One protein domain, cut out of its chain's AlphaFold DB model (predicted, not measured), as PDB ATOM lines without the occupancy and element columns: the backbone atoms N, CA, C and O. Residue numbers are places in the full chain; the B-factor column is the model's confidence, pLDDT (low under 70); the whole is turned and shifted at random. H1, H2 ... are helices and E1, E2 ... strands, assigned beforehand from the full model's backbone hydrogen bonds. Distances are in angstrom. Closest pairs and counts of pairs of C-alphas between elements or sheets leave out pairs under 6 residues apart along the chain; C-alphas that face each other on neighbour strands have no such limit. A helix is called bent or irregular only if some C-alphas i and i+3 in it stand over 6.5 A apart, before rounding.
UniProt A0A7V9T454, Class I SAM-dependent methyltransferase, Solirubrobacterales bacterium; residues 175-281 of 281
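Overview. This is residues 175 to 281 of the 281 residues of the protein "Class I SAM-dependent methyltransferase" of Solirubrobacterales bacterium (UniProt A0A7V9T454). A long, strongly twisted wall of five antiparallel strands has H1 packed on it towards one end, while H2, H3 and H4 form a loose helical head at the other end. H2 reaches from the sheet out into that head, H4 packs on the sheet near the end of E1, and H3 lies farthest out. The printed part has 107 residues, with four named helices and five named strands in the order H1 E1 E2 H2 H3 H4 E3 E4 E5, and its class is mixed, helices and strands. The sheet runs E2, E1, E3, E4, E5. The whole is elongated, spanning 47 by 30 by 19 A, and only just loose, close to compact, with a radius of gyration of the C-alphas of 15.8 A.

Along the chain. Find C-alpha 191 at (15.842, -15.904, 2.824); from there E1, residues 191 to 199, runs 25.8 A. Beside it are E2, residues 207 to 212, and E3, residues 253 to 260, which is 21.6 A long. Then look for E4, residues 267 to 271, and E5, residues 278 to 280, which ends at C-alpha 280, (11.459, -14.309, -12.375). H1, residues 175 to 185, begins at C-alpha 175, (0.528, -19.091, -12.227), and is 15.4 A long. H2, residues 215 to 229, runs 21.1 A. H3 holds residues 233 to 242 and is irregular, with C-alphas 238 and 241 7.0 A apart; H4 holds residues 245 to 248.

Arrangement. Start at E1 and E3, where N 195 and O 255 are 2.8 A apart, within hydrogen-bond range. E1 and E2 are a hairpin, with N 196 and O 210 at 2.8 A. E3, E4 and E5 make a meander, each strand the antiparallel neighbour of the one before; N 258 and O 270 are 2.9 A apart, and N 278 and O 269 3.0 A. H1 is on the sheet at a height of 8.5 A and runs across the strands, at 64 degrees to E5 on the local plane. H2 only grazes the sheet, with residues 215 to 222. It touches H4 with residues 224 to 228 alone, the closest C-alphas being those of Ala 225 and Thr 247, 6.0 A apart. H4 is on the sheet at a height of 8.8 A. H3 is not on the sheet; it only just touches H4, with 3 pairs of C-alphas within 8 A, the closest being Ala 240 and Gln 248 at 6.1 A. In H1 and H2 every O i to N i+4 pair is within hydrogen-bond range, in H3 3 of 6, and H4 is too short for such a pair.

Size, cuts and confidence. The two farthest C-alphas, those of Val 234 and Gly 263, are 48.4 A apart. The printed part has no cut, and no link is long. The mean pLDDT of the printed part is 73.7; look for values under 70 at, among others, residues 236 to 241 and 272 to 281.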
ATOM      1  N   GLU A 175      -0.408 -20.042 -12.837       82.50
ATOM      2  CA  GLU A 175       0.528 -19.091 -12.227       82.50
ATOM      3  C   GLU A 175       0.873 -19.493 -10.788       82.50
ATOM      4  O   GLU A 175       2.042 -19.526 -10.406       82.50
ATOM      5  N   GLU A 176      -0.114 -19.914  -9.998       84.19
ATOM      6  CA  GLU A 176       0.100 -20.374  -8.629       84.19
ATOM      7  C   GLU A 176       0.870 -21.697  -8.582       84.19
ATOM      8  O   GLU A 176       1.689 -21.905  -7.682       84.19
ATOM      9  N   ARG A 177       0.630 -22.618  -9.528       87.62
ATOM     10  CA  ARG A 177       1.423 -23.855  -9.641       87.62
ATOM     11  C   ARG A 177       2.867 -23.548 -10.016       87.62
ATOM     12  O   ARG A 177       3.764 -24.109  -9.387       87.62
ATOM     13  N   LEU A 178       3.083 -22.649 -10.973       85.25
ATOM     14  CA  LEU A 178       4.406 -22.205 -11.398       85.25
ATOM     15  C   LEU A 178       5.155 -21.549 -10.234       85.25
ATOM     16  O   LEU A 178       6.269 -21.962  -9.916       85.25
ATOM     17  N   ALA A 179       4.506 -20.628  -9.515       81.81
ATOM     18  CA  ALA A 179       5.050 -19.993  -8.319       81.81
ATOM     19  C   ALA A 179       5.450 -21.030  -7.256       81.81
ATOM     20  O   ALA A 179       6.557 -20.984  -6.714       81.81
ATOM     21  N   ARG A 180       4.579 -22.009  -6.969       84.94
ATOM     22  CA  ARG A 180       4.865 -23.076  -5.994       84.94
ATOM     23  C   ARG A 180       6.026 -23.967  -6.421       84.94
ATOM     24  O   ARG A 180       6.894 -24.247  -5.595       84.94
ATOM     25  N   TRP A 181       6.043 -24.419  -7.673       86.19
ATOM     26  CA  TRP A 181       7.138 -25.222  -8.221       86.19
ATOM     27  C   TRP A 181       8.463 -24.469  -8.123       86.19
ATOM     28  O   TRP A 181       9.464 -25.015  -7.652       86.19
ATOM     29  N   PHE A 182       8.437 -23.182  -8.453       81.62
ATOM     30  CA  PHE A 182       9.605 -22.332  -8.376       81.62
ATOM     31  C   PHE A 182      10.128 -22.211  -6.943       81.62
ATOM     32  O   PHE A 182      11.286 -22.518  -6.658       81.62
ATOM     33  N   LEU A 183       9.257 -21.839  -6.003       79.50
ATOM     34  CA  LEU A 183       9.606 -21.731  -4.588       79.50
ATOM     35  C   LEU A 183      10.137 -23.048  -4.028       79.50
ATOM     36  O   LEU A 183      11.094 -23.040  -3.250       79.50
ATOM     37  N   ALA A 184       9.561 -24.181  -4.434       83.06
ATOM     38  CA  ALA A 184      10.042 -25.500  -4.046       83.06
ATOM     39  C   ALA A 184      11.489 -25.737  -4.512       83.06
ATOM     40  O   ALA A 184      12.305 -26.215  -3.719       83.06
ATOM     41  N   GLY A 185      11.842 -25.310  -5.730       80.50
ATOM     42  CA  GLY A 185      13.213 -25.345  -6.257       80.50
ATOM     43  C   GLY A 185      14.234 -24.585  -5.399       80.50
ATOM     44  O   GLY A 185      15.396 -24.984  -5.311       80.50
ATOM     45  N   PHE A 186      13.788 -23.552  -4.679       78.12
ATOM     46  CA  PHE A 186      14.588 -22.763  -3.735       78.12
ATOM     47  C   PHE A 186      14.349 -23.133  -2.254       78.12
ATOM     48  O   PHE A 186      14.773 -22.430  -1.333       78.12
ATOM     49  N   GLY A 187      13.714 -24.273  -1.975       78.56
ATOM     50  CA  GLY A 187      13.560 -24.795  -0.613       78.56
ATOM     51  C   GLY A 187      12.378 -24.216   0.174       78.56
ATOM     52  O   GLY A 187      12.400 -24.270   1.411       78.56
ATOM     53  N   GLY A 188      11.376 -23.686  -0.533       78.31
ATOM     54  CA  GLY A 188       9.999 -23.495  -0.064       78.31
ATOM     55  C   GLY A 188       9.708 -22.217   0.723       78.31
ATOM     56  O   GLY A 188       8.672 -22.141   1.370       78.31
ATOM     57  N   GLY A 189      10.598 -21.224   0.723       76.94
ATOM     58  CA  GLY A 189      10.350 -19.966   1.433       76.94
ATOM     59  C   GLY A 189      11.497 -18.971   1.319       76.94
ATOM     60  O   GLY A 189      12.557 -19.312   0.792       76.94
ATOM     61  N   ALA A 190      11.292 -17.772   1.864       80.81
ATOM     62  CA  ALA A 190      12.217 -16.647   1.757       80.81
ATOM     63  C   ALA A 190      13.530 -16.809   2.555       80.81
ATOM     64  O   ALA A 190      13.635 -17.617   3.491       80.81
ATOM     65  N   GLY A 191      14.529 -16.011   2.184       81.12
ATOM     66  CA  GLY A 191      15.842 -15.904   2.824       81.12
ATOM     67  C   GLY A 191      16.978 -16.494   1.990       81.12
ATOM     68  O   GLY A 191      16.757 -17.009   0.896       81.12
ATOM     69  N   GLU A 192      18.194 -16.454   2.536       81.44
ATOM     70  CA  GLU A 192      19.400 -16.921   1.841       81.44
ATOM     71  C   GLU A 192      19.299 -18.418   1.511       81.44
ATOM     72  O   GLU A 192      18.990 -19.261   2.371       81.44
ATOM     73  N   ARG A 193      19.548 -18.766   0.247       83.19
ATOM     74  CA  ARG A 193      19.582 -20.146  -0.240       83.19
ATOM     75  C   ARG A 193      20.835 -20.364  -1.056       83.19
ATOM     76  O   ARG A 193      21.118 -19.618  -1.986       83.19
ATOM     77  N   THR A 194      21.535 -21.456  -0.767       78.50
ATOM     78  CA  THR A 194      22.490 -22.006  -1.722       78.50
ATOM     79  C   THR A 194      21.877 -23.204  -2.414       78.50
ATOM     80  O   THR A 194      21.633 -24.244  -1.804       78.50
ATOM     81  N   VAL A 195      21.659 -23.058  -3.704       78.94
ATOM     82  CA  VAL A 195      21.172 -24.100  -4.586       78.94
ATOM     83  C   VAL A 195      22.363 -24.825  -5.197       78.94
ATOM     84  O   VAL A 195      23.347 -24.196  -5.586       78.94
ATOM     85  N   LEU A 196      22.279 -26.146  -5.291       80.00
ATOM     86  CA  LEU A 196      23.202 -26.950  -6.081       80.00
ATOM     87  C   LEU A 196      22.432 -27.909  -6.966       80.00
ATOM     88  O   LEU A 196      21.386 -28.404  -6.557       80.00
ATOM     89  N   TRP A 197      22.969 -28.191  -8.143       80.44
ATOM     90  CA  TRP A 197      22.367 -29.150  -9.059       80.44
ATOM     91  C   TRP A 197      23.411 -29.879  -9.884       80.44
ATOM     92  O   TRP A 197      24.536 -29.402 -10.058       80.44
ATOM     93  N   THR A 198      23.027 -31.062 -10.348       77.69
ATOM     94  CA  THR A 198      23.854 -32.002 -11.106       77.69
ATOM     95  C   THR A 198      22.993 -32.719 -12.129       77.69
ATOM     96  O   THR A 198      21.821 -32.960 -11.856       77.69
ATOM     97  N   ARG A 199      23.550 -33.115 -13.275       74.81
ATOM     98  CA  ARG A 199      22.876 -34.027 -14.206       74.81
ATOM     99  C   ARG A 199      22.477 -35.294 -13.455       74.81
ATOM    100  O   ARG A 199      23.289 -35.819 -12.691       74.81
ATOM    101  N   SER A 200      21.249 -35.759 -13.641       75.94
ATOM    102  CA  SER A 200      20.792 -36.948 -12.930       75.94
ATOM    103  C   SER A 200      21.547 -38.193 -13.387       75.94
ATOM    104  O   SER A 200      21.877 -38.349 -14.565       75.94
ATOM    105  N   ALA A 201      21.807 -39.093 -12.439       68.06
ATOM    106  CA  ALA A 201      22.378 -40.407 -12.715       68.06
ATOM    107  C   ALA A 201      21.305 -41.475 -12.999       68.06
ATOM    108  O   ALA A 201      21.618 -42.467 -13.654       68.06
ATOM    109  N   SER A 202      20.065 -41.296 -12.514       69.00
ATOM    110  CA  SER A 202      18.971 -42.263 -12.717       69.00
ATOM    111  C   SER A 202      18.315 -42.130 -14.090       69.00
ATOM    112  O   SER A 202      17.738 -43.092 -14.590       69.00
ATOM    113  N   GLY A 203      18.394 -40.940 -14.693       67.38
ATOM    114  CA  GLY A 203      17.718 -40.619 -15.949       67.38
ATOM    115  C   GLY A 203      16.208 -40.410 -15.807       67.38
ATOM    116  O   GLY A 203      15.551 -40.177 -16.812       67.38
ATOM    117  N   GLU A 204      15.649 -40.466 -14.592       68.94
ATOM    118  CA  GLU A 204      14.230 -40.151 -14.342       68.94
ATOM    119  C   GLU A 204      13.925 -38.655 -14.486       68.94
ATOM    120  O   GLU A 204      12.786 -38.274 -14.754       68.94
ATOM    121  N   ARG A 205      14.947 -37.817 -14.285       72.06
ATOM    122  CA  ARG A 205      14.941 -36.366 -14.486       72.06
ATOM    123  C   ARG A 205      16.216 -35.964 -15.212       72.06
ATOM    124  O   ARG A 205      17.209 -36.689 -15.170       72.06
ATOM    125  N   LEU A 206      16.223 -34.785 -15.824       71.25
ATOM    126  CA  LEU A 206      17.432 -34.224 -16.433       71.25
ATOM    127  C   LEU A 206      18.465 -33.833 -15.367       71.25
ATOM    128  O   LEU A 206      19.646 -34.181 -15.478       71.25
ATOM    129  N   TYR A 207      18.008 -33.177 -14.297       75.50
ATOM    130  CA  TYR A 207      18.850 -32.685 -13.211       75.50
ATOM    131  C   TYR A 207      18.295 -33.038 -11.830       75.50
ATOM    132  O   TYR A 207      17.100 -32.927 -11.560       75.50
ATOM    133  N   ASP A 208      19.207 -33.388 -10.930       76.31
ATOM    134  CA  ASP A 208      18.954 -33.514  -9.502       76.31
ATOM    135  C   ASP A 208      19.431 -32.247  -8.798       76.31
ATOM    136  O   ASP A 208      20.584 -31.830  -8.943       76.31
ATOM    137  N   GLY A 209      18.543 -31.638  -8.018       77.06
ATOM    138  CA  GLY A 209      18.815 -30.406  -7.294       77.06
ATOM    139  C   GLY A 209      18.719 -30.562  -5.781       77.06
ATOM    140  O   GLY A 209      17.982 -31.394  -5.250       77.06
ATOM    141  N   ARG A 210      19.474 -29.737  -5.055       78.44
ATOM    142  CA  ARG A 210      19.482 -29.685  -3.594       78.44
ATOM    143  C   ARG A 210      19.614 -28.249  -3.112       78.44
ATOM    144  O   ARG A 210      20.345 -27.449  -3.683       78.44
ATOM    145  N   VAL A 211      18.955 -27.948  -1.998       80.19
ATOM    146  CA  VAL A 211      19.005 -26.628  -1.366       80.19
ATOM    147  C   VAL A 211      19.694 -26.719  -0.008       80.19
ATOM    148  O   VAL A 211      19.373 -27.563   0.831       80.19
ATOM    149  N   LEU A 212      20.658 -25.834   0.222       79.44
ATOM    150  CA  LEU A 212      21.372 -25.668   1.479       79.44
ATOM    151  C   LEU A 212      20.962 -24.347   2.127       79.44
ATOM    152  O   LEU A 212      20.982 -23.292   1.502       79.44
ATOM    153  N   ARG A 213      20.636 -24.422   3.419       74.69
ATOM    154  CA  ARG A 213      20.241 -23.276   4.257       74.69
ATOM    155  C   ARG A 213      21.386 -22.696   5.103       74.69
ATOM    156  O   ARG A 213      21.157 -21.799   5.897       74.69
ATOM    157  N   ARG A 214      22.590 -23.280   5.048       72.56
ATOM    158  CA  ARG A 214      23.741 -22.874   5.880       72.56
ATOM    159  C   ARG A 214      25.024 -22.848   5.053       72.56
ATOM    160  O   ARG A 214      25.391 -23.879   4.487       72.56
ATOM    161  N   ALA A 215      25.755 -21.735   5.092       68.19
ATOM    162  CA  ALA A 215      27.025 -21.551   4.381       68.19
ATOM    163  C   ALA A 215      28.097 -22.608   4.724       68.19
ATOM    164  O   ALA A 215      28.827 -23.073   3.850       68.19
ATOM    165  N   SER A 216      28.152 -23.084   5.975       70.00
ATOM    166  CA  SER A 216      29.090 -24.146   6.376       70.00
ATOM    167  C   SER A 216      28.838 -25.481   5.666       70.00
ATOM    168  O   SER A 216      29.776 -26.243   5.422       70.00
ATOM    169  N   ARG A 217      27.585 -25.766   5.281       74.88
ATOM    170  CA  ARG A 217      27.259 -26.941   4.464       74.88
ATOM    171  C   ARG A 217      27.781 -26.773   3.042       74.88
ATOM    172  O   ARG A 217      28.344 -27.726   2.522       74.88
ATOM    173  N   LEU A 218      27.687 -25.575   2.458       73.62
ATOM    174  CA  LEU A 218      28.213 -25.296   1.118       73.62
ATOM    175  C   LEU A 218      29.721 -25.545   1.036       73.62
ATOM    176  O   LEU A 218      30.172 -26.227   0.121       73.62
ATOM    177  N   GLN A 219      30.499 -25.040   1.997       72.31
ATOM    178  CA  GLN A 219      31.952 -25.245   2.003       72.31
ATOM    179  C   GLN A 219      32.320 -26.731   2.074       72.31
ATOM    180  O   GLN A 219      33.180 -27.187   1.323       72.31
ATOM    181  N   ARG A 220      31.647 -27.506   2.938       79.19
ATOM    182  CA  ARG A 220      31.842 -28.965   3.011       79.19
ATOM    183  C   ARG A 220      31.462 -29.649   1.699       79.19
ATOM    184  O   ARG A 220      32.184 -30.523   1.238       79.19
ATOM    185  N   THR A 221      30.351 -29.236   1.099       76.12
ATOM    186  CA  THR A 221      29.843 -29.776  -0.163       76.12
ATOM    187  C   THR A 221      30.783 -29.499  -1.337       76.12
ATOM    188  O   THR A 221      31.080 -30.430  -2.077       76.12
ATOM    189  N   ARG A 222      31.316 -28.277  -1.465       72.44
ATOM    190  CA  ARG A 222      32.329 -27.929  -2.478       72.44
ATOM    191  C   ARG A 222      33.619 -28.714  -2.282       72.44
ATOM    192  O   ARG A 222      34.050 -29.380  -3.204       72.44
ATOM    193  N   ARG A 223      34.156 -28.756  -1.056       78.94
ATOM    194  CA  ARG A 223      35.362 -29.550  -0.751       78.94
ATOM    195  C   ARG A 223      35.202 -31.022  -1.130       78.94
ATOM    196  O   ARG A 223      36.142 -31.622  -1.636       78.94
ATOM    197  N   LEU A 224      34.025 -31.602  -0.882       77.69
ATOM    198  CA  LEU A 224      33.734 -32.981  -1.271       77.69
ATOM    199  C   LEU A 224      33.654 -33.137  -2.795       77.69
ATOM    200  O   LEU A 224      34.191 -34.103  -3.323       77.69
ATOM    201  N   ALA A 225      33.014 -32.199  -3.493       73.44
ATOM    202  CA  ALA A 225      32.936 -32.208  -4.950       73.44
ATOM    203  C   ALA A 225      34.320 -32.077  -5.603       73.44
ATOM    204  O   ALA A 225      34.664 -32.898  -6.448       73.44
ATOM    205  N   ASP A 226      35.141 -31.134  -5.135       74.50
ATOM    206  CA  ASP A 226      36.514 -30.925  -5.610       74.50
ATOM    207  C   ASP A 226      37.384 -32.164  -5.354       74.50
ATOM    208  O   ASP A 226      38.212 -32.543  -6.182       74.50
ATOM    209  N   ALA A 227      37.209 -32.813  -4.197       77.62
ATOM    210  CA  ALA A 227      37.906 -34.054  -3.880       77.62
ATOM    211  C   ALA A 227      37.491 -35.189  -4.826       77.62
ATOM    212  O   ALA A 227      38.345 -35.942  -5.283       77.62
ATOM    213  N   VAL A 228      36.199 -35.284  -5.148       73.50
ATOM    214  CA  VAL A 228      35.645 -36.281  -6.072       73.50
ATOM    215  C   VAL A 228      36.095 -36.038  -7.516       73.50
ATOM    216  O   VAL A 228      36.409 -36.992  -8.225       73.50
ATOM    217  N   GLU A 229      36.200 -34.786  -7.955       71.81
ATOM    218  CA  GLU A 229      36.649 -34.444  -9.308       71.81
ATOM    219  C   GLU A 229      38.093 -34.894  -9.585       71.81
ATOM    220  O   GLU A 229      38.410 -35.323 -10.698       71.81
ATOM    221  N   ARG A 230      38.938 -34.890  -8.547       78.62
ATOM    222  CA  ARG A 230      40.326 -35.379  -8.598       78.62
ATOM    223  C   ARG A 230      40.438 -36.901  -8.678       78.62
ATOM    224  O   ARG A 230      41.513 -37.402  -8.996       78.62
ATOM    225  N   ILE A 231      39.363 -37.642  -8.400       74.25
ATOM    226  CA  ILE A 231      39.363 -39.103  -8.501       74.25
ATOM    227  C   ILE A 231      39.276 -39.491  -9.990       74.25
ATOM    228  O   ILE A 231      38.359 -39.044 -10.698       74.25
ATOM    229  N   PRO A 232      40.189 -40.346 -10.495       77.44
ATOM    230  CA  PRO A 232      40.096 -40.884 -11.847       77.44
ATOM    231  C   PRO A 232      38.739 -41.554 -12.093       77.44
ATOM    232  O   PRO A 232      38.222 -42.278 -11.246       77.44
ATOM    233  N   HIS A 233      38.158 -41.357 -13.279       68.31
ATOM    234  CA  HIS A 233      36.784 -41.789 -13.577       68.31
ATOM    235  C   HIS A 233      36.543 -43.298 -13.345       68.31
ATOM    236  O   HIS A 233      35.469 -43.702 -12.895       68.31
ATOM    237  N   VAL A 234      37.550 -44.139 -13.604       70.06
ATOM    238  CA  VAL A 234      37.482 -45.596 -13.382       70.06
ATOM    239  C   VAL A 234      37.389 -45.941 -11.891       70.06
ATOM    240  O   VAL A 234      36.621 -46.824 -11.505       70.06
ATOM    241  N   GLU A 235      38.119 -45.221 -11.041       70.31
ATOM    242  CA  GLU A 235      38.085 -45.412  -9.588       70.31
ATOM    243  C   GLU A 235      36.817 -44.829  -8.971       70.31
ATOM    244  O   GLU A 235      36.227 -45.439  -8.078       70.31
ATOM    245  N   LEU A 236      36.328 -43.711  -9.515       67.56
ATOM    246  CA  LEU A 236      35.066 -43.109  -9.101       67.56
ATOM    247  C   LEU A 236      33.906 -44.097  -9.247       67.56
ATOM    248  O   LEU A 236      33.111 -44.236  -8.327       67.56
ATOM    249  N   ARG A 237      33.834 -44.844 -10.356       66.38
ATOM    250  CA  ARG A 237      32.801 -45.878 -10.553       66.38
ATOM    251  C   ARG A 237      32.856 -46.986  -9.498       66.38
ATOM    252  O   ARG A 237      31.809 -47.492  -9.099       66.38
ATOM    253  N   ARG A 238      34.052 -47.346  -9.019       68.62
ATOM    254  CA  ARG A 238      34.227 -48.329  -7.931       68.62
ATOM    255  C   ARG A 238      33.817 -47.746  -6.576       68.62
ATOM    256  O   ARG A 238      33.172 -48.432  -5.786       68.62
ATOM    257  N   ALA A 239      34.144 -46.479  -6.328       65.69
ATOM    258  CA  ALA A 239      33.822 -45.769  -5.091       65.69
ATOM    259  C   ALA A 239      32.367 -45.262  -5.018       65.69
ATOM    260  O   ALA A 239      31.858 -45.036  -3.919       65.69
ATOM    261  N   ALA A 240      31.679 -45.120  -6.158       64.25
ATOM    262  CA  ALA A 240      30.362 -44.489  -6.289       64.25
ATOM    263  C   ALA A 240      29.309 -45.078  -5.340       64.25
ATOM    264  O   ALA A 240      28.494 -44.339  -4.800       64.25
ATOM    265  N   ARG A 241      29.379 -46.381  -5.034       65.31
ATOM    266  CA  ARG A 241      28.449 -47.047  -4.101       65.31
ATOM    267  C   ARG A 241      28.489 -46.494  -2.670       65.31
ATOM    268  O   ARG A 241      27.551 -46.724  -1.917       65.31
ATOM    269  N   ARG A 242      29.565 -45.805  -2.278       71.88
ATOM    270  CA  ARG A 242      29.751 -45.222  -0.934       71.88
ATOM    271  C   ARG A 242      29.564 -43.705  -0.908       71.88
ATOM    272  O   ARG A 242      29.631 -43.103   0.161       71.88
ATOM    273  N   LEU A 243      29.359 -43.088  -2.068       71.12
ATOM    274  CA  LEU A 243      29.264 -41.644  -2.225       71.12
ATOM    275  C   LEU A 243      27.818 -41.220  -2.523       71.12
ATOM    276  O   LEU A 243      27.110 -41.929  -3.243       71.12
ATOM    277  N   PRO A 244      27.363 -40.054  -2.022       73.44
ATOM    278  CA  PRO A 244      26.048 -39.520  -2.369       73.44
ATOM    279  C   PRO A 244      25.872 -39.376  -3.888       73.44
ATOM    280  O   PRO A 244      26.785 -38.893  -4.555       73.44
ATOM    281  N   ALA A 245      24.692 -39.707  -4.422       71.44
ATOM    282  CA  ALA A 245      24.420 -39.706  -5.868       71.44
ATOM    283  C   ALA A 245      24.839 -38.406  -6.586       71.44
ATOM    284  O   ALA A 245      25.506 -38.459  -7.613       71.44
ATOM    285  N   TRP A 246      24.570 -37.238  -5.992       69.81
ATOM    286  CA  TRP A 246      24.944 -35.937  -6.563       69.81
ATOM    287  C   TRP A 246      26.467 -35.743  -6.723       69.81
ATOM    288  O   TRP A 246      26.910 -35.005  -7.593       69.81
ATOM    289  N   THR A 247      27.302 -36.426  -5.935       70.56
ATOM    290  CA  THR A 247      28.768 -36.367  -6.111       70.56
ATOM    291  C   THR A 247      29.266 -37.252  -7.246       70.56
ATOM    292  O   THR A 247      30.387 -37.085  -7.705       70.56
ATOM    293  N   GLN A 248      28.455 -38.193  -7.729       68.50
ATOM    294  CA  GLN A 248      28.879 -39.156  -8.746       68.50
ATOM    295  C   GLN A 248      28.962 -38.534 -10.149       68.50
ATOM    296  O   GLN A 248      29.410 -39.193 -11.085       68.50
ATOM    297  N   THR A 249      28.558 -37.268 -10.308       66.69
ATOM    298  CA  THR A 249      28.613 -36.557 -11.587       66.69
ATOM    299  C   THR A 249      29.546 -35.352 -11.509       66.69
ATOM    300  O   THR A 249      29.604 -34.642 -10.508       66.69
ATOM    301  N   ARG A 250      30.250 -35.069 -12.610       68.31
ATOM    302  CA  ARG A 250      31.153 -33.905 -12.740       68.31
ATOM    303  C   ARG A 250      30.434 -32.619 -13.151       68.31
ATOM    304  O   ARG A 250      31.040 -31.658 -13.607       68.31
ATOM    305  N   THR A 251      29.113 -32.611 -13.038       72.25
ATOM    306  CA  THR A 251      28.268 -31.517 -13.528       72.25
ATOM    307  C   THR A 251      27.746 -30.646 -12.396       72.25
ATOM    308  O   THR A 251      26.803 -29.890 -12.603       72.25
ATOM    309  N   LEU A 252      28.352 -30.734 -11.204       76.06
ATOM    310  CA  LEU A 252      27.938 -29.923 -10.071       76.06
ATOM    311  C   LEU A 252      28.010 -28.440 -10.427       76.06
ATOM    312  O   LEU A 252      29.016 -27.927 -10.927       76.06
ATOM    313  N   ARG A 253      26.917 -27.752 -10.143       76.69
ATOM    314  CA  ARG A 253      26.798 -26.302 -10.196       76.69
ATOM    315  C   ARG A 253      26.263 -25.816  -8.861       76.69
ATOM    316  O   ARG A 253      25.553 -26.546  -8.171       76.69
ATOM    317  N   THR A 254      26.635 -24.596  -8.477       74.12
ATOM    318  CA  THR A 254      26.184 -23.983  -7.222       74.12
ATOM    319  C   THR A 254      25.847 -22.522  -7.439       74.12
ATOM    320  O   THR A 254      26.612 -21.826  -8.101       74.12
ATOM    321  N   MET A 255      24.792 -22.045  -6.795       77.00
ATOM    322  CA  MET A 255      24.390 -20.643  -6.794       77.00
ATOM    323  C   MET A 255      23.923 -20.252  -5.396       77.00
ATOM    324  O   MET A 255      23.202 -21.016  -4.764       77.00
ATOM    325  N   THR A 256      24.318 -19.073  -4.911       76.12
ATOM    326  CA  THR A 256      23.759 -18.496  -3.679       76.12
ATOM    327  C   THR A 256      22.971 -17.247  -4.026       76.12
ATOM    328  O   THR A 256      23.519 -16.350  -4.667       76.12
ATOM    329  N   ALA A 257      21.709 -17.214  -3.613       78.62
ATOM    330  CA  ALA A 257      20.813 -16.092  -3.832       78.62
ATOM    331  C   ALA A 257      19.938 -15.856  -2.596       78.62
ATOM    332  O   ALA A 257      19.568 -16.806  -1.894       78.62
ATOM    333  N   ASP A 258      19.596 -14.597  -2.355       81.75
ATOM    334  CA  ASP A 258      18.553 -14.216  -1.412       81.75
ATOM    335  C   ASP A 258      17.204 -14.252  -2.126       81.75
ATOM    336  O   ASP A 258      16.981 -13.568  -3.127       81.75
ATOM    337  N   VAL A 259      16.318 -15.116  -1.630       82.06
ATOM    338  CA  VAL A 259      15.006 -15.357  -2.231       82.06
ATOM    339  C   VAL A 259      13.970 -14.524  -1.497       82.06
ATOM    340  O   VAL A 259      13.756 -14.716  -0.296       82.06
ATOM    341  N   HIS A 260      13.288 -13.638  -2.219       80.44
ATOM    342  CA  HIS A 260      12.204 -12.820  -1.679       80.44
ATOM    343  C   HIS A 260      10.859 -13.338  -2.181       80.44
ATOM    344  O   HIS A 260      10.653 -13.504  -3.382       80.44
ATOM    345  N   HIS A 261       9.938 -13.595  -1.253       75.75
ATOM    346  CA  HIS A 261       8.596 -14.082  -1.561       75.75
ATOM    347  C   HIS A 261       7.603 -12.917  -1.534       75.75
ATOM    348  O   HIS A 261       7.360 -12.356  -0.468       75.75
ATOM    349  N   LEU A 262       7.005 -12.580  -2.679       69.25
ATOM    350  CA  LEU A 262       6.090 -11.436  -2.812       69.25
ATOM    351  C   LEU A 262       4.598 -11.816  -2.755       69.25
ATOM    352  O   LEU A 262       3.743 -10.981  -3.017       69.25
ATOM    353  N   GLY A 263       4.270 -13.062  -2.396       68.62
ATOM    354  CA  GLY A 263       2.882 -13.556  -2.341       68.62
ATOM    355  C   GLY A 263       2.440 -14.318  -3.596       68.62
ATOM    356  O   GLY A 263       1.389 -14.945  -3.577       68.62
ATOM    357  N   GLY A 264       3.270 -14.316  -4.640       67.94
ATOM    358  CA  GLY A 264       3.066 -14.975  -5.930       67.94
ATOM    359  C   GLY A 264       4.256 -14.692  -6.852       67.94
ATOM    360  O   GLY A 264       5.338 -14.347  -6.366       67.94
ATOM    361  N   LEU A 265       4.058 -14.827  -8.163       69.88
ATOM    362  CA  LEU A 265       4.988 -14.283  -9.154       69.88
ATOM    363  C   LEU A 265       4.757 -12.762  -9.323       69.88
ATOM    364  O   LEU A 265       3.631 -12.301  -9.136       69.88
ATOM    365  N   PRO A 266       5.797 -11.971  -9.653       66.56
ATOM    366  CA  PRO A 266       7.176 -12.397  -9.864       66.56
ATOM    367  C   PRO A 266       7.932 -12.627  -8.549       66.56
ATOM    368  O   PRO A 266       7.647 -12.016  -7.518       66.56
ATOM    369  N   LEU A 267       8.953 -13.483  -8.593       71.75
ATOM    370  CA  LEU A 267       9.885 -13.670  -7.478       71.75
ATOM    371  C   LEU A 267      11.150 -12.842  -7.708       71.75
ATOM    372  O   LEU A 267      11.671 -12.792  -8.825       71.75
ATOM    373  N   ARG A 268      11.652 -12.200  -6.645       77.75
ATOM    374  CA  ARG A 268      12.906 -11.435  -6.687       77.75
ATOM    375  C   ARG A 268      14.050 -12.279  -6.140       77.75
ATOM    376  O   ARG A 268      13.967 -12.782  -5.015       77.75
ATOM    377  N   LEU A 269      15.110 -12.395  -6.933       77.06
ATOM    378  CA  LEU A 269      16.358 -13.051  -6.562       77.06
ATOM    379  C   LEU A 269      17.501 -12.034  -6.552       77.06
ATOM    380  O   LEU A 269      17.796 -11.432  -7.586       77.06
ATOM    381  N   ASP A 270      18.177 -11.904  -5.410       78.19
ATOM    382  CA  ASP A 270      19.421 -11.133  -5.309       78.19
ATOM    383  C   ASP A 270      20.608 -12.106  -5.301       78.19
ATOM    384  O   ASP A 270      20.754 -12.924  -4.388       78.19
ATOM    385  N   TYR A 271      21.454 -12.063  -6.332       74.38
ATOM    386  CA  TYR A 271      22.616 -12.947  -6.431       74.38
ATOM    387  C   TYR A 271      23.783 -12.364  -5.660       74.38
ATOM    388  O   TYR A 271      24.135 -11.194  -5.811       74.38
ATOM    389  N   ARG A 272      24.501 -13.220  -4.936       68.75
ATOM    390  CA  ARG A 272      25.821 -12.815  -4.459       68.75
ATOM    391  C   ARG A 272      26.790 -12.686  -5.632       68.75
ATOM    392  O   ARG A 272      27.125 -13.688  -6.257       68.75
ATOM    393  N   GLY A 273      27.275 -11.465  -5.857       65.12
ATOM    394  CA  GLY A 273      28.257 -11.140  -6.894       65.12
ATOM    395  C   GLY A 273      27.678 -10.518  -8.168       65.12
ATOM    396  O   GLY A 273      28.435 -10.340  -9.115       65.12
ATOM    397  N   HIS A 274      26.384 -10.182  -8.199       58.91
ATOM    398  CA  HIS A 274      25.789  -9.370  -9.265       58.91
ATOM    399  C   HIS A 274      25.070  -8.157  -8.670       58.91
ATOM    400  O   HIS A 274      24.350  -8.294  -7.686       58.91
ATOM    401  N   ASP A 275      25.243  -6.991  -9.293       55.50
ATOM    402  CA  ASP A 275      24.712  -5.719  -8.779       55.50
ATOM    403  C   ASP A 275      23.209  -5.526  -9.046       55.50
ATOM    404  O   ASP A 275      22.580  -4.656  -8.445       55.50
ATOM    405  N   ALA A 276      22.617  -6.332  -9.935       59.91
ATOM    406  CA  ALA A 276      21.214  -6.221 -10.322       59.91
ATOM    407  C   ALA A 276      20.393  -7.449  -9.878       59.91
ATOM    408  O   ALA A 276      20.819  -8.585 -10.113       59.91
ATOM    409  N   PRO A 277      19.199  -7.247  -9.290       59.56
ATOM    410  CA  PRO A 277      18.267  -8.334  -9.009       59.56
ATOM    411  C   PRO A 277      17.724  -8.935 -10.311       59.56
ATOM    412  O   PRO A 277      17.396  -8.198 -11.245       59.56
ATOM    413  N   VAL A 278      17.557 -10.261 -10.361       63.16
ATOM    414  CA  VAL A 278      16.804 -10.911 -11.449       63.16
ATOM    415  C   VAL A 278      15.373 -11.124 -10.993       63.16
ATOM    416  O   VAL A 278      15.106 -11.639  -9.903       63.16
ATOM    417  N   TRP A 279      14.455 -10.724 -11.862       56.59
ATOM    418  CA  TRP A 279      13.031 -10.940 -11.694       56.59
ATOM    419  C   TRP A 279      12.621 -12.166 -12.481       56.59
ATOM    420  O   TRP A 279      12.819 -12.238 -13.693       56.59
ATOM    421  N   VAL A 280      12.033 -13.116 -11.773       59.31
ATOM    422  CA  VAL A 280      11.459 -14.309 -12.375       59.31
ATOM    423  C   VAL A 280       9.993 -14.011 -12.591       59.31
ATOM    424  O   VAL A 280       9.246 -13.928 -11.613       59.31
ATOM    425  N   LYS A 281       9.643 -13.740 -13.849       49.34
ATOM    426  CA  LYS A 281       8.265 -13.493 -14.275       49.34
ATOM    427  C   LYS A 281       7.466 -14.787 -14.254       49.34
ATOM    428  O   LYS A 281       8.026 -15.818 -14.683       49.34
TER     429      LYS A 281